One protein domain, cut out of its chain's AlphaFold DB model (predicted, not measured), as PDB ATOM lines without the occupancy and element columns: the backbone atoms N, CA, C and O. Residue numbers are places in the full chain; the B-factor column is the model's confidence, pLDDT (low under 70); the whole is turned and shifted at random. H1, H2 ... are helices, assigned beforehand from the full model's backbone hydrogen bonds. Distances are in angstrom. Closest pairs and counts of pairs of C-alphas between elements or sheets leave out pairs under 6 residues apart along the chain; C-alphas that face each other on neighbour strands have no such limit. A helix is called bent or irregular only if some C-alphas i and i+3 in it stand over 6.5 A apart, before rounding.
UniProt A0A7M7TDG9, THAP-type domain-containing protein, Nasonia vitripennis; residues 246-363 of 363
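What this domain is: This is residues 246 to 363 of the 363 residues of the protein "THAP-type domain-containing protein" of Nasonia vitripennis (UniProt A0A7M7TDG9). The longest helix, H6, runs across a compact body of crossed helices and sticks out from it with residues 351 to 361. In the core of that body H3 and H5 cross almost at right angles, H1 and H2 pack on H3, and H4 packs at the first end of H5. The printed part has 118 residues with six named helices, H1 to H6 along the chain, and no named strand: all helix. The whole is compact, with a radius of gyration of the C-alphas of 14.7 A, and spans 51 by 36 by 26 A.

How they stand to each other: H6, residues 337 to 361, touches H5, residues 311 to 329, with residues 343 to 346 alone, at a steep tilt of 62 degrees, opposite ways; the closest C-alphas, of Thr 346 and Ser 322, are 7.6 A apart. H5 touches H3, residues 283 to 296, about perpendicular at 88 degrees, with residues 314 to 322 alone; the closest C-alphas, of Phe 318 and Asn 290, are 5.2 A apart. H1, residues 251 to 258, touches H3; the closest C-alphas, of Ala 258 and Val 292, are 4.5 A apart. H2, residues 262 to 271, touches residues 283 to 287 alone of H3; the closest C-alphas, of Leu 269 and Leu 287, are 6.7 A apart. H4, residues 300 to 306, touches residues 311 to 315 alone of H5; the closest C-alphas, of Ser 304 and Arg 311, are 4.9 A apart. Every O i to N i+4 pair is within hydrogen-bond range in H1, H3, H4 and H5, against 5 of 6 in H2 and 16 of 21 in H6.

Where its parts are: H6 runs 38.8 A from C-alpha 337 at (-2.982, -22.376, 14.038) to C-alpha 361 at (-17.049, 9.045, 31.907), and is irregular, with C-alphas 338 and 341 7.0 A apart. H5 measures 26.6 A and H3 19.9 A. H1 begins at C-alpha 251, (11.045, -15.213, 5.857).

The domain as a whole: The two C-alphas farthest apart, of Lys 250 and Lys 363, are 50.9 A apart. The printed part has no cut; the link from H2 to H3 is long, 11 residues. Residues 328 to 363 have pLDDT under 70.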
ATOM      1  N   SER A 246       9.167  -3.297   1.715       93.56
ATOM      2  CA  SER A 246      10.178  -3.442   0.656       93.56
ATOM      3  C   SER A 246      11.614  -3.640   1.162       93.56
ATOM      4  O   SER A 246      12.498  -3.922   0.362       93.56
ATOM      5  N   SER A 247      11.875  -3.452   2.461       93.50
ATOM      6  CA  SER A 247      13.178  -3.739   3.081       93.50
ATOM      7  C   SER A 247      13.305  -5.180   3.596       93.50
ATOM      8  O   SER A 247      14.368  -5.545   4.099       93.50
ATOM      9  N   ILE A 248      12.233  -5.977   3.534       94.56
ATOM     10  CA  ILE A 248      12.167  -7.338   4.073       94.56
ATOM     11  C   ILE A 248      12.147  -8.313   2.897       94.56
ATOM     12  O   ILE A 248      11.203  -8.314   2.113       94.56
ATOM     13  N   ASN A 249      13.175  -9.160   2.794       94.31
ATOM     14  CA  ASN A 249      13.386 -10.020   1.621       94.31
ATOM     15  C   ASN A 249      13.462 -11.514   1.975       94.31
ATOM     16  O   ASN A 249      13.568 -12.351   1.082       94.31
ATOM     17  N   LYS A 250      13.464 -11.864   3.267       95.19
ATOM     18  CA  LYS A 250      13.568 -13.247   3.759       95.19
ATOM     19  C   LYS A 250      12.516 -13.532   4.823       95.19
ATOM     20  O   LYS A 250      12.217 -12.656   5.632       95.19
ATOM     21  N   ASP A 251      12.028 -14.770   4.860       93.81
ATOM     22  CA  ASP A 251      11.045 -15.213   5.857       93.81
ATOM     23  C   ASP A 251      11.543 -15.009   7.290       93.81
ATOM     24  O   ASP A 251      10.794 -14.527   8.132       93.81
ATOM     25  N   GLU A 252      12.825 -15.283   7.551       94.62
ATOM     26  CA  GLU A 252      13.475 -15.045   8.848       94.62
ATOM     27  C   GLU A 252      13.306 -13.586   9.307       94.62
ATOM     28  O   GLU A 252      12.905 -13.321  10.436       94.62
ATOM     29  N   GLN A 253      13.512 -12.628   8.398       95.00
ATOM     30  CA  GLN A 253      13.378 -11.201   8.698       95.00
ATOM     31  C   GLN A 253      11.923 -10.816   8.998       95.00
ATOM     32  O   GLN A 253      11.672  -9.996   9.883       95.00
ATOM     33  N   MET A 254      10.960 -11.397   8.273       94.69
ATOM     34  CA  MET A 254       9.534 -11.164   8.519       94.69
ATOM     35  C   MET A 254       9.088 -11.787   9.849       94.69
ATOM     36  O   MET A 254       8.357 -11.152  10.612       94.69
ATOM     37  N   LEU A 255       9.572 -12.988  10.173       91.25
ATOM     38  CA  LEU A 255       9.292 -13.669  11.438       91.25
ATOM     39  C   LEU A 255       9.835 -12.876  12.630       91.25
ATOM     40  O   LEU A 255       9.117 -12.681  13.615       91.25
ATOM     41  N   ASP A 256      11.055 -12.356  12.522       91.75
ATOM     42  CA  ASP A 256      11.685 -11.572  13.584       91.75
ATOM     43  C   ASP A 256      10.971 -10.232  13.817       91.75
ATOM     44  O   ASP A 256      10.740  -9.834  14.962       91.75
ATOM     45  N   LEU A 257      10.580  -9.538  12.741       93.12
ATOM     46  CA  LEU A 257       9.934  -8.222  12.827       93.12
ATOM     47  C   LEU A 257       8.442  -8.305  13.170       93.12
ATOM     48  O   LEU A 257       7.952  -7.537  14.001       93.12
ATOM     49  N   ALA A 258       7.712  -9.201  12.508       93.25
ATOM     50  CA  ALA A 258       6.251  -9.236  12.487       93.25
ATOM     51  C   ALA A 258       5.656 -10.517  13.094       93.25
ATOM     52  O   ALA A 258       4.451 -10.570  13.335       93.25
ATOM     53  N   GLY A 259       6.472 -11.537  13.377       91.31
ATOM     54  CA  GLY A 259       6.011 -12.802  13.959       91.31
ATOM     55  C   GLY A 259       5.296 -13.731  12.979       91.31
ATOM     56  O   GLY A 259       4.657 -14.681  13.421       91.31
ATOM     57  N   VAL A 260       5.375 -13.461  11.674       91.50
ATOM     58  CA  VAL A 260       4.724 -14.242  10.611       91.50
ATOM     59  C   VAL A 260       5.697 -14.458   9.451       91.50
ATOM     60  O   VAL A 260       6.602 -13.657   9.263       91.50
ATOM     61  N   ASN A 261       5.526 -15.522   8.666       94.25
ATOM     62  CA  ASN A 261       6.233 -15.685   7.388       94.25
ATOM     63  C   ASN A 261       5.502 -14.920   6.262       94.25
ATOM     64  O   ASN A 261       4.399 -14.399   6.473       94.25
ATOM     65  N   PHE A 262       6.084 -14.854   5.063       95.06
ATOM     66  CA  PHE A 262       5.472 -14.162   3.925       95.06
ATOM     67  C   PHE A 262       4.119 -14.754   3.527       95.06
ATOM     68  O   PHE A 262       3.187 -13.995   3.273       95.06
ATOM     69  N   CYS A 263       3.969 -16.083   3.520       92.69
ATOM     70  CA  CYS A 263       2.700 -16.737   3.185       92.69
ATOM     71  C   CYS A 263       1.556 -16.249   4.090       92.69
ATOM     72  O   CYS A 263       0.512 -15.810   3.603       92.69
ATOM     73  N   ASN A 264       1.783 -16.242   5.404       89.94
ATOM     74  CA  ASN A 264       0.821 -15.758   6.390       89.94
ATOM     75  C   ASN A 264       0.626 -14.242   6.300       89.94
ATOM     76  O   ASN A 264      -0.498 -13.761   6.434       89.94
ATOM     77  N   PHE A 265       1.684 -13.477   6.027       93.88
ATOM     78  CA  PHE A 265       1.574 -12.038   5.802       93.88
ATOM     79  C   PHE A 265       0.649 -11.722   4.621       93.88
ATOM     80  O   PHE A 265      -0.273 -10.923   4.764       93.88
ATOM     81  N   TYR A 266       0.842 -12.372   3.471       94.25
ATOM     82  CA  TYR A 266      -0.007 -12.175   2.296       94.25
ATOM     83  C   TYR A 266      -1.437 -12.669   2.520       94.25
ATOM     84  O   TYR A 266      -2.381 -12.034   2.049       94.25
ATOM     85  N   PHE A 267      -1.619 -13.753   3.275       90.81
ATOM     86  CA  PHE A 267      -2.944 -14.194   3.701       90.81
ATOM     87  C   PHE A 267      -3.668 -13.106   4.509       90.81
ATOM     88  O   PHE A 267      -4.799 -12.746   4.182       90.81
ATOM     89  N   LEU A 268      -3.004 -12.513   5.505       90.31
ATOM     90  CA  LEU A 268      -3.553 -11.405   6.296       90.31
ATOM     91  C   LEU A 268      -3.761 -10.140   5.455       90.31
ATOM     92  O   LEU A 268      -4.742  -9.420   5.634       90.31
ATOM     93  N   LEU A 269      -2.879  -9.885   4.489       92.31
ATOM     94  CA  LEU A 269      -2.990  -8.752   3.577       92.31
ATOM     95  C   LEU A 269      -4.246  -8.837   2.706       92.31
ATOM     96  O   LEU A 269      -4.816  -7.799   2.374       92.31
ATOM     97  N   LYS A 270      -4.705 -10.044   2.355       90.12
ATOM     98  CA  LYS A 270      -5.982 -10.237   1.650       90.12
ATOM     99  C   LYS A 270      -7.193  -9.847   2.512       90.12
ATOM    100  O   LYS A 270      -8.210  -9.466   1.943       90.12
ATOM    101  N   LYS A 271      -7.085  -9.921   3.844       85.81
ATOM    102  CA  LYS A 271      -8.160  -9.589   4.803       85.81
ATOM    103  C   LYS A 271      -8.277  -8.094   5.085       85.81
ATOM    104  O   LYS A 271      -9.371  -7.557   5.185       85.81
ATOM    105  N   VAL A 272      -7.151  -7.387   5.116       88.44
ATOM    106  CA  VAL A 272      -7.164  -5.919   5.050       88.44
ATOM    107  C   VAL A 272      -7.763  -5.552   3.691       88.44
ATOM    108  O   VAL A 272      -7.234  -5.980   2.676       88.44
ATOM    109  N   THR A 273      -8.861  -4.811   3.603       83.44
ATOM    110  CA  THR A 273      -9.500  -4.495   2.301       83.44
ATOM    111  C   THR A 273      -9.777  -3.013   2.150       83.44
ATOM    112  O   THR A 273      -9.684  -2.471   1.049       83.44
ATOM    113  N   LYS A 274     -10.028  -2.330   3.262       83.50
ATOM    114  CA  LYS A 274     -10.339  -0.913   3.304       83.50
ATOM    115  C   LYS A 274      -9.049  -0.097   3.366       83.50
ATOM    116  O   LYS A 274      -8.021  -0.493   3.930       83.50
ATOM    117  N   ASN A 275      -9.095   1.082   2.755       80.88
ATOM    118  CA  ASN A 275      -8.074   2.111   2.904       80.88
ATOM    119  C   ASN A 275      -8.636   3.209   3.816       80.88
ATOM    120  O   ASN A 275      -9.762   3.647   3.585       80.88
ATOM    121  N   PRO A 276      -7.885   3.681   4.827       78.81
ATOM    122  CA  PRO A 276      -8.288   4.845   5.588       78.81
ATOM    123  C   PRO A 276      -8.303   6.057   4.658       78.81
ATOM    124  O   PRO A 276      -7.411   6.211   3.815       78.81
ATOM    125  N   GLU A 277      -9.288   6.932   4.837       76.00
ATOM    126  CA  GLU A 277      -9.391   8.176   4.078       76.00
ATOM    127  C   GLU A 277      -8.085   8.980   4.170       76.00
ATOM    128  O   GLU A 277      -7.494   9.128   5.244       76.00
ATOM    129  N   ASN A 278      -7.608   9.484   3.028       75.62
ATOM    130  CA  ASN A 278      -6.377  10.275   2.914       75.62
ATOM    131  C   ASN A 278      -5.088   9.572   3.401       75.62
ATOM    132  O   ASN A 278      -4.091  10.233   3.713       75.62
ATOM    133  N   CYS A 279      -5.061   8.236   3.463       79.88
ATOM    134  CA  CYS A 279      -3.865   7.493   3.853       79.88
ATOM    135  C   CYS A 279      -2.909   7.285   2.668       79.88
ATOM    136  O   CYS A 279      -3.195   6.522   1.752       79.88
ATOM    137  N   LYS A 280      -1.728   7.917   2.715       87.12
ATOM    138  CA  LYS A 280      -0.654   7.737   1.713       87.12
ATOM    139  C   LYS A 280       0.190   6.470   1.919       87.12
ATOM    140  O   LYS A 280       1.116   6.220   1.155       87.12
ATOM    141  N   ILE A 281      -0.059   5.715   2.987       92.19
ATOM    142  CA  ILE A 281       0.774   4.574   3.377       92.19
ATOM    143  C   ILE A 281       0.207   3.314   2.743       92.19
ATOM    144  O   ILE A 281      -0.988   3.039   2.862       92.19
ATOM    145  N   SER A 282       1.084   2.554   2.083       93.38
ATOM    146  CA  SER A 282       0.694   1.346   1.364       93.38
ATOM    147  C   SER A 282       0.044   0.322   2.293       93.38
ATOM    148  O   SER A 282       0.304   0.274   3.499       93.38
ATOM    149  N   LYS A 283      -0.810  -0.516   1.715       93.25
ATOM    150  CA  LYS A 283      -1.557  -1.550   2.429       93.25
ATOM    151  C   LYS A 283      -0.632  -2.519   3.178       93.25
ATOM    152  O   LYS A 283      -0.892  -2.849   4.333       93.25
ATOM    153  N   GLU A 284       0.482  -2.890   2.553       95.44
ATOM    154  CA  GLU A 284       1.536  -3.738   3.116       95.44
ATOM    155  C   GLU A 284       2.151  -3.073   4.342       95.44
ATOM    156  O   GLU A 284       2.259  -3.687   5.398       95.44
ATOM    157  N   ASN A 285       2.490  -1.787   4.241       95.88
ATOM    158  CA  ASN A 285       3.076  -1.050   5.352       95.88
ATOM    159  C   ASN A 285       2.085  -0.843   6.501       95.88
ATOM    160  O   ASN A 285       2.488  -0.909   7.660       95.88
ATOM    161  N   ARG A 286       0.789  -0.662   6.217       95.25
ATOM    162  CA  ARG A 286      -0.251  -0.606   7.259       95.25
ATOM    163  C   ARG A 286      -0.333  -1.917   8.042       95.25
ATOM    164  O   ARG A 286      -0.306  -1.892   9.275       95.25
ATOM    165  N   LEU A 287      -0.363  -3.050   7.337       95.94
ATOM    166  CA  LEU A 287      -0.343  -4.373   7.965       95.94
ATOM    167  C   LEU A 287       0.960  -4.613   8.736       95.94
ATOM    168  O   LEU A 287       0.921  -5.031   9.891       95.94
ATOM    169  N   LEU A 288       2.108  -4.284   8.145       96.81
ATOM    170  CA  LEU A 288       3.413  -4.450   8.778       96.81
ATOM    171  C   LEU A 288       3.527  -3.635  10.072       96.81
ATOM    172  O   LEU A 288       3.961  -4.170  11.087       96.81
ATOM    173  N   ILE A 289       3.079  -2.375  10.080       95.94
ATOM    174  CA  ILE A 289       3.022  -1.543  11.295       95.94
ATOM    175  C   ILE A 289       2.191  -2.232  12.384       95.94
ATOM    176  O   ILE A 289       2.594  -2.236  13.551       95.94
ATOM    177  N   ASN A 290       1.044  -2.814  12.019       95.69
ATOM    178  CA  ASN A 290       0.169  -3.514  12.956       95.69
ATOM    179  C   ASN A 290       0.862  -4.731  13.581       95.69
ATOM    180  O   ASN A 290       0.924  -4.848  14.808       95.69
ATOM    181  N   LEU A 291       1.449  -5.587  12.744       95.19
ATOM    182  CA  LEU A 291       2.115  -6.811  13.179       95.19
ATOM    183  C   LEU A 291       3.383  -6.522  13.988       95.19
ATOM    184  O   LEU A 291       3.548  -7.081  15.069       95.19
ATOM    185  N   VAL A 292       4.228  -5.582  13.548       95.69
ATOM    186  CA  VAL A 292       5.430  -5.168  14.293       95.69
ATOM    187  C   VAL A 292       5.044  -4.607  15.658       95.69
ATOM    188  O   VAL A 292       5.661  -4.961  16.666       95.69
ATOM    189  N   LYS A 293       3.998  -3.771  15.735       94.69
ATOM    190  CA  LYS A 293       3.498  -3.244  17.013       94.69
ATOM    191  C   LYS A 293       3.063  -4.368  17.955       94.69
ATOM    192  O   LYS A 293       3.411  -4.310  19.134       94.69
ATOM    193  N   LYS A 294       2.333  -5.369  17.450       90.69
ATOM    194  CA  LYS A 294       1.858  -6.522  18.234       90.69
ATOM    195  C   LYS A 294       3.002  -7.441  18.668       90.69
ATOM    196  O   LYS A 294       3.040  -7.848  19.822       90.69
ATOM    197  N   LYS A 295       3.960  -7.717  17.779       91.50
ATOM    198  CA  LYS A 295       5.094  -8.613  18.042       91.50
ATOM    199  C   LYS A 295       6.117  -8.018  19.008       91.50
ATOM    200  O   LYS A 295       6.598  -8.714  19.895       91.50
ATOM    201  N   THR A 296       6.470  -6.747  18.819       90.50
ATOM    202  CA  THR A 296       7.592  -6.106  19.533       90.50
ATOM    203  C   THR A 296       7.157  -5.193  20.677       90.50
ATOM    204  O   THR A 296       7.971  -4.824  21.520       90.50
ATOM    205  N   GLY A 297       5.895  -4.751  20.696       89.38
ATOM    206  CA  GLY A 297       5.389  -3.802  21.689       89.38
ATOM    207  C   GLY A 297       5.880  -2.355  21.524       89.38
ATOM    208  O   GLY A 297       5.458  -1.494  22.303       89.38
ATOM    209  N   LEU A 298       6.698  -2.042  20.507       91.50
ATOM    210  CA  LEU A 298       7.301  -0.715  20.289       91.50
ATOM    211  C   LEU A 298       6.294   0.441  20.388       91.50
ATOM    212  O   LEU A 298       5.154   0.348  19.935       91.50
ATOM    213  N   SER A 299       6.692   1.569  20.980       95.38
ATOM    214  CA  SER A 299       5.805   2.735  21.106       95.38
ATOM    215  C   SER A 299       5.435   3.322  19.735       95.38
ATOM    216  O   SER A 299       6.189   3.202  18.771       95.38
ATOM    217  N   PHE A 300       4.297   4.023  19.637       94.88
ATOM    218  CA  PHE A 300       3.930   4.721  18.394       94.88
ATOM    219  C   PHE A 300       4.963   5.781  17.990       94.88
ATOM    220  O   PHE A 300       5.130   6.049  16.805       94.88
ATOM    221  N   SER A 301       5.690   6.351  18.956       95.62
ATOM    222  CA  SER A 301       6.816   7.248  18.691       95.62
ATOM    223  C   SER A 301       8.010   6.503  18.081       95.62
ATOM    224  O   SER A 301       8.608   6.998  17.135       95.62
ATOM    225  N   ALA A 302       8.338   5.295  18.548       95.38
ATOM    226  CA  ALA A 302       9.407   4.493  17.944       95.38
ATOM    227  C   ALA A 302       9.050   4.063  16.511       95.38
ATOM    228  O   ALA A 302       9.839   4.248  15.587       95.38
ATOM    229  N   LEU A 303       7.820   3.585  16.304       95.69
ATOM    230  CA  LEU A 303       7.313   3.245  14.972       95.69
ATOM    231  C   LEU A 303       7.258   4.466  14.042       95.69
ATOM    232  O   LEU A 303       7.505   4.325  12.849       95.69
ATOM    233  N   SER A 304       7.000   5.666  14.579       95.12
ATOM    234  CA  SER A 304       7.011   6.902  13.784       95.12
ATOM    235  C   SER A 304       8.372   7.208  13.168       95.12
ATOM    236  O   SER A 304       8.435   7.686  12.038       95.12
ATOM    237  N   VAL A 305       9.450   6.885  13.887       94.81
ATOM    238  CA  VAL A 305      10.823   7.049  13.401       94.81
ATOM    239  C   VAL A 305      11.149   5.987  12.355       94.81
ATOM    240  O   VAL A 305      11.696   6.327  11.314       94.81
ATOM    241  N   LEU A 306      10.780   4.723  12.597       93.56
ATOM    242  CA  LEU A 306      11.065   3.625  11.666       93.56
ATOM    243  C   LEU A 306      10.383   3.820  10.310       93.56
ATOM    244  O   LEU A 306      11.015   3.646   9.278       93.56
ATOM    245  N   PHE A 307       9.105   4.193  10.315       93.69
ATOM    246  CA  PHE A 307       8.315   4.338   9.092       93.69
ATOM    247  C   PHE A 307       8.290   5.773   8.549       93.69
ATOM    248  O   PHE A 307       7.604   6.019   7.563       93.69
ATOM    249  N   CYS A 308       8.998   6.722   9.177       93.06
ATOM    250  CA  CYS A 308       8.999   8.145   8.808       93.06
ATOM    251  C   CYS A 308       7.586   8.758   8.698       93.06
ATOM    252  O   CYS A 308       7.291   9.553   7.806       93.06
ATOM    253  N   VAL A 309       6.691   8.387   9.614       92.00
ATOM    254  CA  VAL A 309       5.274   8.787   9.615       92.00
ATOM    255  C   VAL A 309       4.908   9.298  10.995       92.00
ATOM    256  O   VAL A 309       5.203   8.646  11.986       92.00
ATOM    257  N   HIS A 310       4.197  10.423  11.087       94.25
ATOM    258  CA  HIS A 310       3.848  11.014  12.380       94.25
ATOM    259  C   HIS A 310       3.137  10.025  13.329       94.25
ATOM    260  O   HIS A 310       2.236   9.283  12.933       94.25
ATOM    261  N   ARG A 311       3.492  10.054  14.623       94.38
ATOM    262  CA  ARG A 311       3.022   9.088  15.639       94.38
ATOM    263  C   ARG A 311       1.498   8.952  15.735       94.38
ATOM    264  O   ARG A 311       0.988   7.868  16.005       94.38
ATOM    265  N   THR A 312       0.754  10.043  15.528       93.00
ATOM    266  CA  THR A 312      -0.720  10.008  15.564       93.00
ATOM    267  C   THR A 312      -1.285   9.286  14.347       93.00
ATOM    268  O   THR A 312      -2.256   8.548  14.484       93.00
ATOM    269  N   THR A 313      -0.650   9.427  13.183       92.94
ATOM    270  CA  THR A 313      -0.990   8.695  11.960       92.94
ATOM    271  C   THR A 313      -0.714   7.205  12.135       92.94
ATOM    272  O   THR A 313      -1.602   6.403  11.867       92.94
ATOM    273  N   ILE A 314       0.447   6.834  12.692       95.12
ATOM    274  CA  ILE A 314       0.750   5.438  13.055       95.12
ATOM    275  C   ILE A 314      -0.322   4.864  13.991       95.12
ATOM    276  O   ILE A 314      -0.809   3.761  13.765       95.12
ATOM    277  N   SER A 315      -0.724   5.608  15.028       94.94
ATOM    278  CA  SER A 315      -1.752   5.147  15.971       94.94
ATOM    279  C   SER A 315      -3.116   4.933  15.304       94.94
ATOM    280  O   SER A 315      -3.786   3.949  15.607       94.94
ATOM    281  N   ARG A 316      -3.520   5.820  14.383       93.06
ATOM    282  CA  ARG A 316      -4.764   5.664  13.608       93.06
ATOM    283  C   ARG A 316      -4.707   4.451  12.682       93.06
ATOM    284  O   ARG A 316      -5.654   3.678  12.669       93.06
ATOM    285  N   ILE A 317      -3.592   4.257  11.976       93.50
ATOM    286  CA  ILE A 317      -3.365   3.086  11.115       93.50
ATOM    287  C   ILE A 317      -3.434   1.802  11.927       93.50
ATOM    288  O   ILE A 317      -4.119   0.870  11.530       93.50
ATOM    289  N   PHE A 318      -2.762   1.773  13.079       93.88
ATOM    290  CA  PHE A 318      -2.785   0.615  13.958       93.88
ATOM    291  C   PHE A 318      -4.217   0.234  14.343       93.88
ATOM    292  O   PHE A 318      -4.583  -0.923  14.177       93.88
ATOM    293  N   LYS A 319      -5.020   1.200  14.811       91.62
ATOM    294  CA  LYS A 319      -6.417   0.963  15.208       91.62
ATOM    295  C   LYS A 319      -7.264   0.477  14.038       91.62
ATOM    296  O   LYS A 319      -7.835  -0.597  14.126       91.62
ATOM    297  N   PHE A 320      -7.238   1.209  12.927       91.44
ATOM    298  CA  PHE A 320      -7.999   0.872  11.727       91.44
ATOM    299  C   PHE A 320      -7.674  -0.539  11.217       91.44
ATOM    300  O   PHE A 320      -8.565  -1.344  10.985       91.44
ATOM    301  N   THR A 321      -6.388  -0.879  11.095       92.00
ATOM    302  CA  THR A 321      -5.972  -2.206  10.625       92.00
ATOM    303  C   THR A 321      -6.248  -3.304  11.654       92.00
ATOM    304  O   THR A 321      -6.534  -4.430  11.258       92.00
ATOM    305  N   SER A 322      -6.193  -3.013  12.958       89.50
ATOM    306  CA  SER A 322      -6.627  -3.975  13.981       89.50
ATOM    307  C   SER A 322      -8.115  -4.283  13.852       89.50
ATOM    308  O   SER A 322      -8.448  -5.459  13.836       89.50
ATOM    309  N   GLU A 323      -8.958  -3.259  13.696       87.62
ATOM    310  CA  GLU A 323     -10.414  -3.388  13.525       87.62
ATOM    311  C   GLU A 323     -10.778  -4.209  12.278       87.62
ATOM    312  O   GLU A 323     -11.667  -5.057  12.332       87.62
ATOM    313  N   GLU A 324     -10.068  -4.016  11.161       85.94
ATOM    314  CA  GLU A 324     -10.255  -4.845   9.961       85.94
ATOM    315  C   GLU A 324      -9.918  -6.321  10.218       85.94
ATOM    316  O   GLU A 324     -10.656  -7.215   9.810       85.94
ATOM    317  N   LEU A 325      -8.816  -6.585  10.925       84.44
ATOM    318  CA  LEU A 325      -8.393  -7.950  11.229       84.44
ATOM    319  C   LEU A 325      -9.302  -8.632  12.264       84.44
ATOM    320  O   LEU A 325      -9.482  -9.846  12.184       84.44
ATOM    321  N   THR A 326      -9.875  -7.897  13.225       80.62
ATOM    322  CA  THR A 326     -10.806  -8.450  14.227       80.62
ATOM    323  C   THR A 326     -12.209  -8.663  13.678       80.62
ATOM    324  O   THR A 326     -12.823  -9.677  14.012       80.62
ATOM    325  N   HIS A 327     -12.700  -7.780  12.803       70.69
ATOM    326  CA  HIS A 327     -13.979  -7.977  12.115       70.69
ATOM    327  C   HIS A 327     -14.003  -9.322  11.371       70.69
ATOM    328  O   HIS A 327     -14.944 -10.100  11.521       70.69
ATOM    329  N   ASP A 328     -12.920  -9.654  10.668       62.66
ATOM    330  CA  ASP A 328     -12.796 -10.914   9.926       62.66
ATOM    331  C   ASP A 328     -12.464 -12.126  10.816       62.66
ATOM    332  O   ASP A 328     -12.713 -13.271  10.429       62.66
ATOM    333  N   ALA A 329     -11.928 -11.901  12.021       61.12
ATOM    334  CA  ALA A 329     -11.632 -12.955  12.995       61.12
ATOM    335  C   ALA A 329     -12.872 -13.529  13.688       61.12
ATOM    336  O   ALA A 329     -12.785 -14.609  14.264       61.12
ATOM    337  N   SER A 330     -14.025 -12.861  13.597       57.72
ATOM    338  CA  SER A 330     -15.309 -13.407  14.061       57.72
ATOM    339  C   SER A 330     -15.715 -14.706  13.333       57.72
ATOM    340  O   SER A 330     -16.479 -15.495  13.879       57.72
ATOM    341  N   ASN A 331     -15.106 -14.990  12.173       59.78
ATOM    342  CA  ASN A 331     -15.176 -16.263  11.445       59.78
ATOM    343  C   ASN A 331     -13.921 -17.121  11.727       59.78
ATOM    344  O   ASN A 331     -13.071 -17.337  10.856       59.78
ATOM    345  N   LEU A 332     -13.766 -17.553  12.985       55.12
ATOM    346  CA  LEU A 332     -12.538 -18.132  13.564       55.12
ATOM    347  C   LEU A 332     -12.020 -19.432  12.913       55.12
ATOM    348  O   LEU A 332     -10.858 -19.788  13.128       55.12
ATOM    349  N   ASP A 333     -12.827 -20.119  12.106       57.38
ATOM    350  CA  ASP A 333     -12.467 -21.421  11.525       57.38
ATOM    351  C   ASP A 333     -11.406 -21.333  10.412       57.38
ATOM    352  O   ASP A 333     -10.757 -22.328  10.093       57.38
ATOM    353  N   LEU A 334     -11.167 -20.139   9.852       54.25
ATOM    354  CA  LEU A 334     -10.225 -19.927   8.743       54.25
ATOM    355  C   LEU A 334      -8.797 -19.525   9.158       54.25
ATOM    356  O   LEU A 334      -7.962 -19.282   8.284       54.25
ATOM    357  N   TRP A 335      -8.495 -19.400  10.452       60.28
ATOM    358  CA  TRP A 335      -7.205 -18.857  10.893       60.28
ATOM    359  C   TRP A 335      -6.130 -19.945  11.069       60.28
ATOM    360  O   TRP A 335      -6.350 -20.900  11.824       60.28
ATOM    361  N   PRO A 336      -4.939 -19.789  10.451       59.00
ATOM    362  CA  PRO A 336      -3.786 -20.652  10.695       59.00
ATOM    363  C   PRO A 336      -3.508 -20.821  12.190       59.00
ATOM    364  O   PRO A 336      -3.552 -19.852  12.958       59.00
ATOM    365  N   LYS A 337      -3.213 -22.055  12.618       57.84
ATOM    366  CA  LYS A 337      -2.982 -22.376  14.038       57.84
ATOM    367  C   LYS A 337      -1.848 -21.529  14.626       57.84
ATOM    368  O   LYS A 337      -1.950 -21.140  15.789       57.84
ATOM    369  N   GLU A 338      -0.838 -21.170  13.828       53.84
ATOM    370  CA  GLU A 338       0.277 -20.319  14.262       53.84
ATOM    371  C   GLU A 338      -0.133 -18.860  14.545       53.84
ATOM    372  O   GLU A 338       0.552 -18.160  15.290       53.84
ATOM    373  N   LEU A 339      -1.263 -18.387  14.001       58.31
ATOM    374  CA  LEU A 339      -1.731 -17.003  14.156       58.31
ATOM    375  C   LEU A 339      -2.680 -16.804  15.344       58.31
ATOM    376  O   LEU A 339      -2.922 -15.662  15.744       58.31
ATOM    377  N   LYS A 340      -3.176 -17.886  15.961       58.78
ATOM    378  CA  LYS A 340      -4.140 -17.814  17.075       58.78
ATOM    379  C   LYS A 340      -3.614 -17.007  18.263       58.78
ATOM    380  O   LYS A 340      -4.349 -16.197  18.814       58.78
ATOM    381  N   HIS A 341      -2.334 -17.144  18.610       60.28
ATOM    382  CA  HIS A 341      -1.725 -16.375  19.705       60.28
ATOM    383  C   HIS A 341      -1.622 -14.870  19.404       60.28
ATOM    384  O   HIS A 341      -1.797 -14.046  20.303       60.28
ATOM    385  N   LEU A 342      -1.388 -14.495  18.142       54.78
ATOM    386  CA  LEU A 342      -1.304 -13.092  17.728       54.78
ATOM    387  C   LEU A 342      -2.691 -12.426  17.753       54.78
ATOM    388  O   LEU A 342      -2.844 -11.282  18.187       54.78
ATOM    389  N   VAL A 343      -3.718 -13.170  17.341       56.69
ATOM    390  CA  VAL A 343      -5.119 -12.734  17.353       56.69
ATOM    391  C   VAL A 343      -5.668 -12.655  18.779       56.69
ATOM    392  O   VAL A 343      -6.250 -11.636  19.138       56.69
ATOM    393  N   GLN A 344      -5.401 -13.650  19.631       53.47
ATOM    394  CA  GLN A 344      -5.858 -13.667  21.028       53.47
ATOM    395  C   GLN A 344      -5.348 -12.450  21.821       53.47
ATOM    396  O   GLN A 344      -6.113 -11.816  22.545       53.47
ATOM    397  N   SER A 345      -4.091 -12.044  21.597       52.00
ATOM    398  CA  SER A 345      -3.524 -10.825  22.201       52.00
ATOM    399  C   SER A 345      -4.239  -9.531  21.770       52.00
ATOM    400  O   SER A 345      -4.237  -8.535  22.498       52.00
ATOM    401  N   THR A 346      -4.890  -9.541  20.599       50.69
ATOM    402  CA  THR A 346      -5.639  -8.392  20.071       50.69
ATOM    403  C   THR A 346      -6.915  -8.166  20.894       50.69
ATOM    404  O   THR A 346      -7.178  -7.033  21.293       50.69
ATOM    405  N   PHE A 347      -7.620  -9.241  21.268       51.47
ATOM    406  CA  PHE A 347      -8.864  -9.177  22.049       51.47
ATOM    407  C   PHE A 347      -8.668  -8.704  23.503       51.47
ATOM    408  O   PHE A 347      -9.509  -7.981  24.045       51.47
ATOM    409  N   GLU A 348      -7.548  -9.055  24.140       43.69
ATOM    410  CA  GLU A 348      -7.261  -8.672  25.535       43.69
ATOM    411  C   GLU A 348      -6.820  -7.203  25.675       43.69
ATOM    412  O   GLU A 348      -7.106  -6.547  26.679       43.69
ATOM    413  N   SER A 349      -6.165  -6.647  24.649       44.38
ATOM    414  CA  SER A 349      -5.708  -5.249  24.667       44.38
ATOM    415  C   SER A 349      -6.833  -4.233  24.412       44.38
ATOM    416  O   SER A 349      -6.848  -3.161  25.020       44.38
ATOM    417  N   GLU A 350      -7.819  -4.575  23.575       41.91
ATOM    418  CA  GLU A 350      -8.966  -3.706  23.268       41.91
ATOM    419  C   GLU A 350      -9.985  -3.661  24.418       41.91
ATOM    420  O   GLU A 350     -10.542  -2.601  24.728       41.91
ATOM    421  N   THR A 351     -10.171  -4.776  25.130       41.06
ATOM    422  CA  THR A 351     -11.065  -4.847  26.297       41.06
ATOM    423  C   THR A 351     -10.547  -4.040  27.491       41.06
ATOM    424  O   THR A 351     -11.347  -3.445  28.220       41.06
ATOM    425  N   GLN A 352      -9.229  -3.934  27.687       41.44
ATOM    426  CA  GLN A 352      -8.657  -3.102  28.755       41.44
ATOM    427  C   GLN A 352      -8.792  -1.595  28.473       41.44
ATOM    428  O   GLN A 352      -9.133  -0.837  29.385       41.44
ATOM    429  N   ASP A 353      -8.605  -1.155  27.225       42.81
ATOM    430  CA  ASP A 353      -8.657   0.271  26.861       42.81
ATOM    431  C   ASP A 353     -10.109   0.804  26.786       42.81
ATOM    432  O   ASP A 353     -10.390   1.950  27.152       42.81
ATOM    433  N   HIS A 354     -11.074  -0.050  26.411       37.41
ATOM    434  CA  HIS A 354     -12.507   0.269  26.465       37.41
ATOM    435  C   HIS A 354     -13.027   0.390  27.914       37.41
ATOM    436  O   HIS A 354     -13.762   1.327  28.245       37.41
ATOM    437  N   ASN A 355     -12.588  -0.496  28.818       38.59
ATOM    438  CA  ASN A 355     -12.961  -0.445  30.238       38.59
ATOM    439  C   ASN A 355     -12.335   0.749  30.984       38.59
ATOM    440  O   ASN A 355     -12.951   1.293  31.905       38.59
ATOM    441  N   LEU A 356     -11.151   1.216  30.568       42.75
ATOM    442  CA  LEU A 356     -10.534   2.423  31.129       42.75
ATOM    443  C   LEU A 356     -11.258   3.714  30.711       42.75
ATOM    444  O   LEU A 356     -11.292   4.676  31.482       42.75
ATOM    445  N   LYS A 357     -11.847   3.742  29.508       45.88
ATOM    446  CA  LYS A 357     -12.626   4.889  29.012       45.88
ATOM    447  C   LYS A 357     -14.010   4.990  29.648       45.88
ATOM    448  O   LYS A 357     -14.390   6.098  30.013       45.88
ATOM    449  N   LYS A 358     -14.717   3.874  29.875       44.22
ATOM    450  CA  LYS A 358     -15.996   3.892  30.617       44.22
ATOM    451  C   LYS A 358     -15.829   4.422  32.047       44.22
ATOM    452  O   LYS A 358     -16.557   5.319  32.457       44.22
ATOM    453  N   ARG A 359     -14.771   4.006  32.755       44.91
ATOM    454  CA  ARG A 359     -14.471   4.483  34.123       44.91
ATOM    455  C   ARG A 359     -14.086   5.966  34.236       44.91
ATOM    456  O   ARG A 359     -14.023   6.474  35.351       44.91
ATOM    457  N   LYS A 360     -13.787   6.649  33.125       47.44
ATOM    458  CA  LYS A 360     -13.504   8.097  33.092       47.44
ATOM    459  C   LYS A 360     -14.716   8.955  32.729       47.44
ATOM    460  O   LYS A 360     -14.623  10.166  32.861       47.44
ATOM    461  N   ILE A 361     -15.800   8.347  32.253       50.47
ATOM    462  CA  ILE A 361     -17.049   9.045  31.907       50.47
ATOM    463  C   ILE A 361     -18.059   8.938  33.066       50.47
ATOM    464  O   ILE A 361     -18.939   9.777  33.190       50.47
ATOM    465  N   GLU A 362     -17.887   7.962  33.962       45.34
ATOM    466  CA  GLU A 362     -18.718   7.752  35.161       45.34
ATOM    467  C   GLU A 362     -18.113   8.344  36.457       45.34
ATOM    468  O   GLU A 362     -18.456   7.900  37.553       45.34
ATOM    469  N   LYS A 363     -17.196   9.317  36.368       40.94
ATOM    470  CA  LYS A 363     -16.630  10.013  37.539       40.94
ATOM    471  C   LYS A 363     -16.664  11.520  37.414       40.94
ATOM    472  O   LYS A 363     -16.261  12.014  36.338       40.94
TER     473      LYS A 363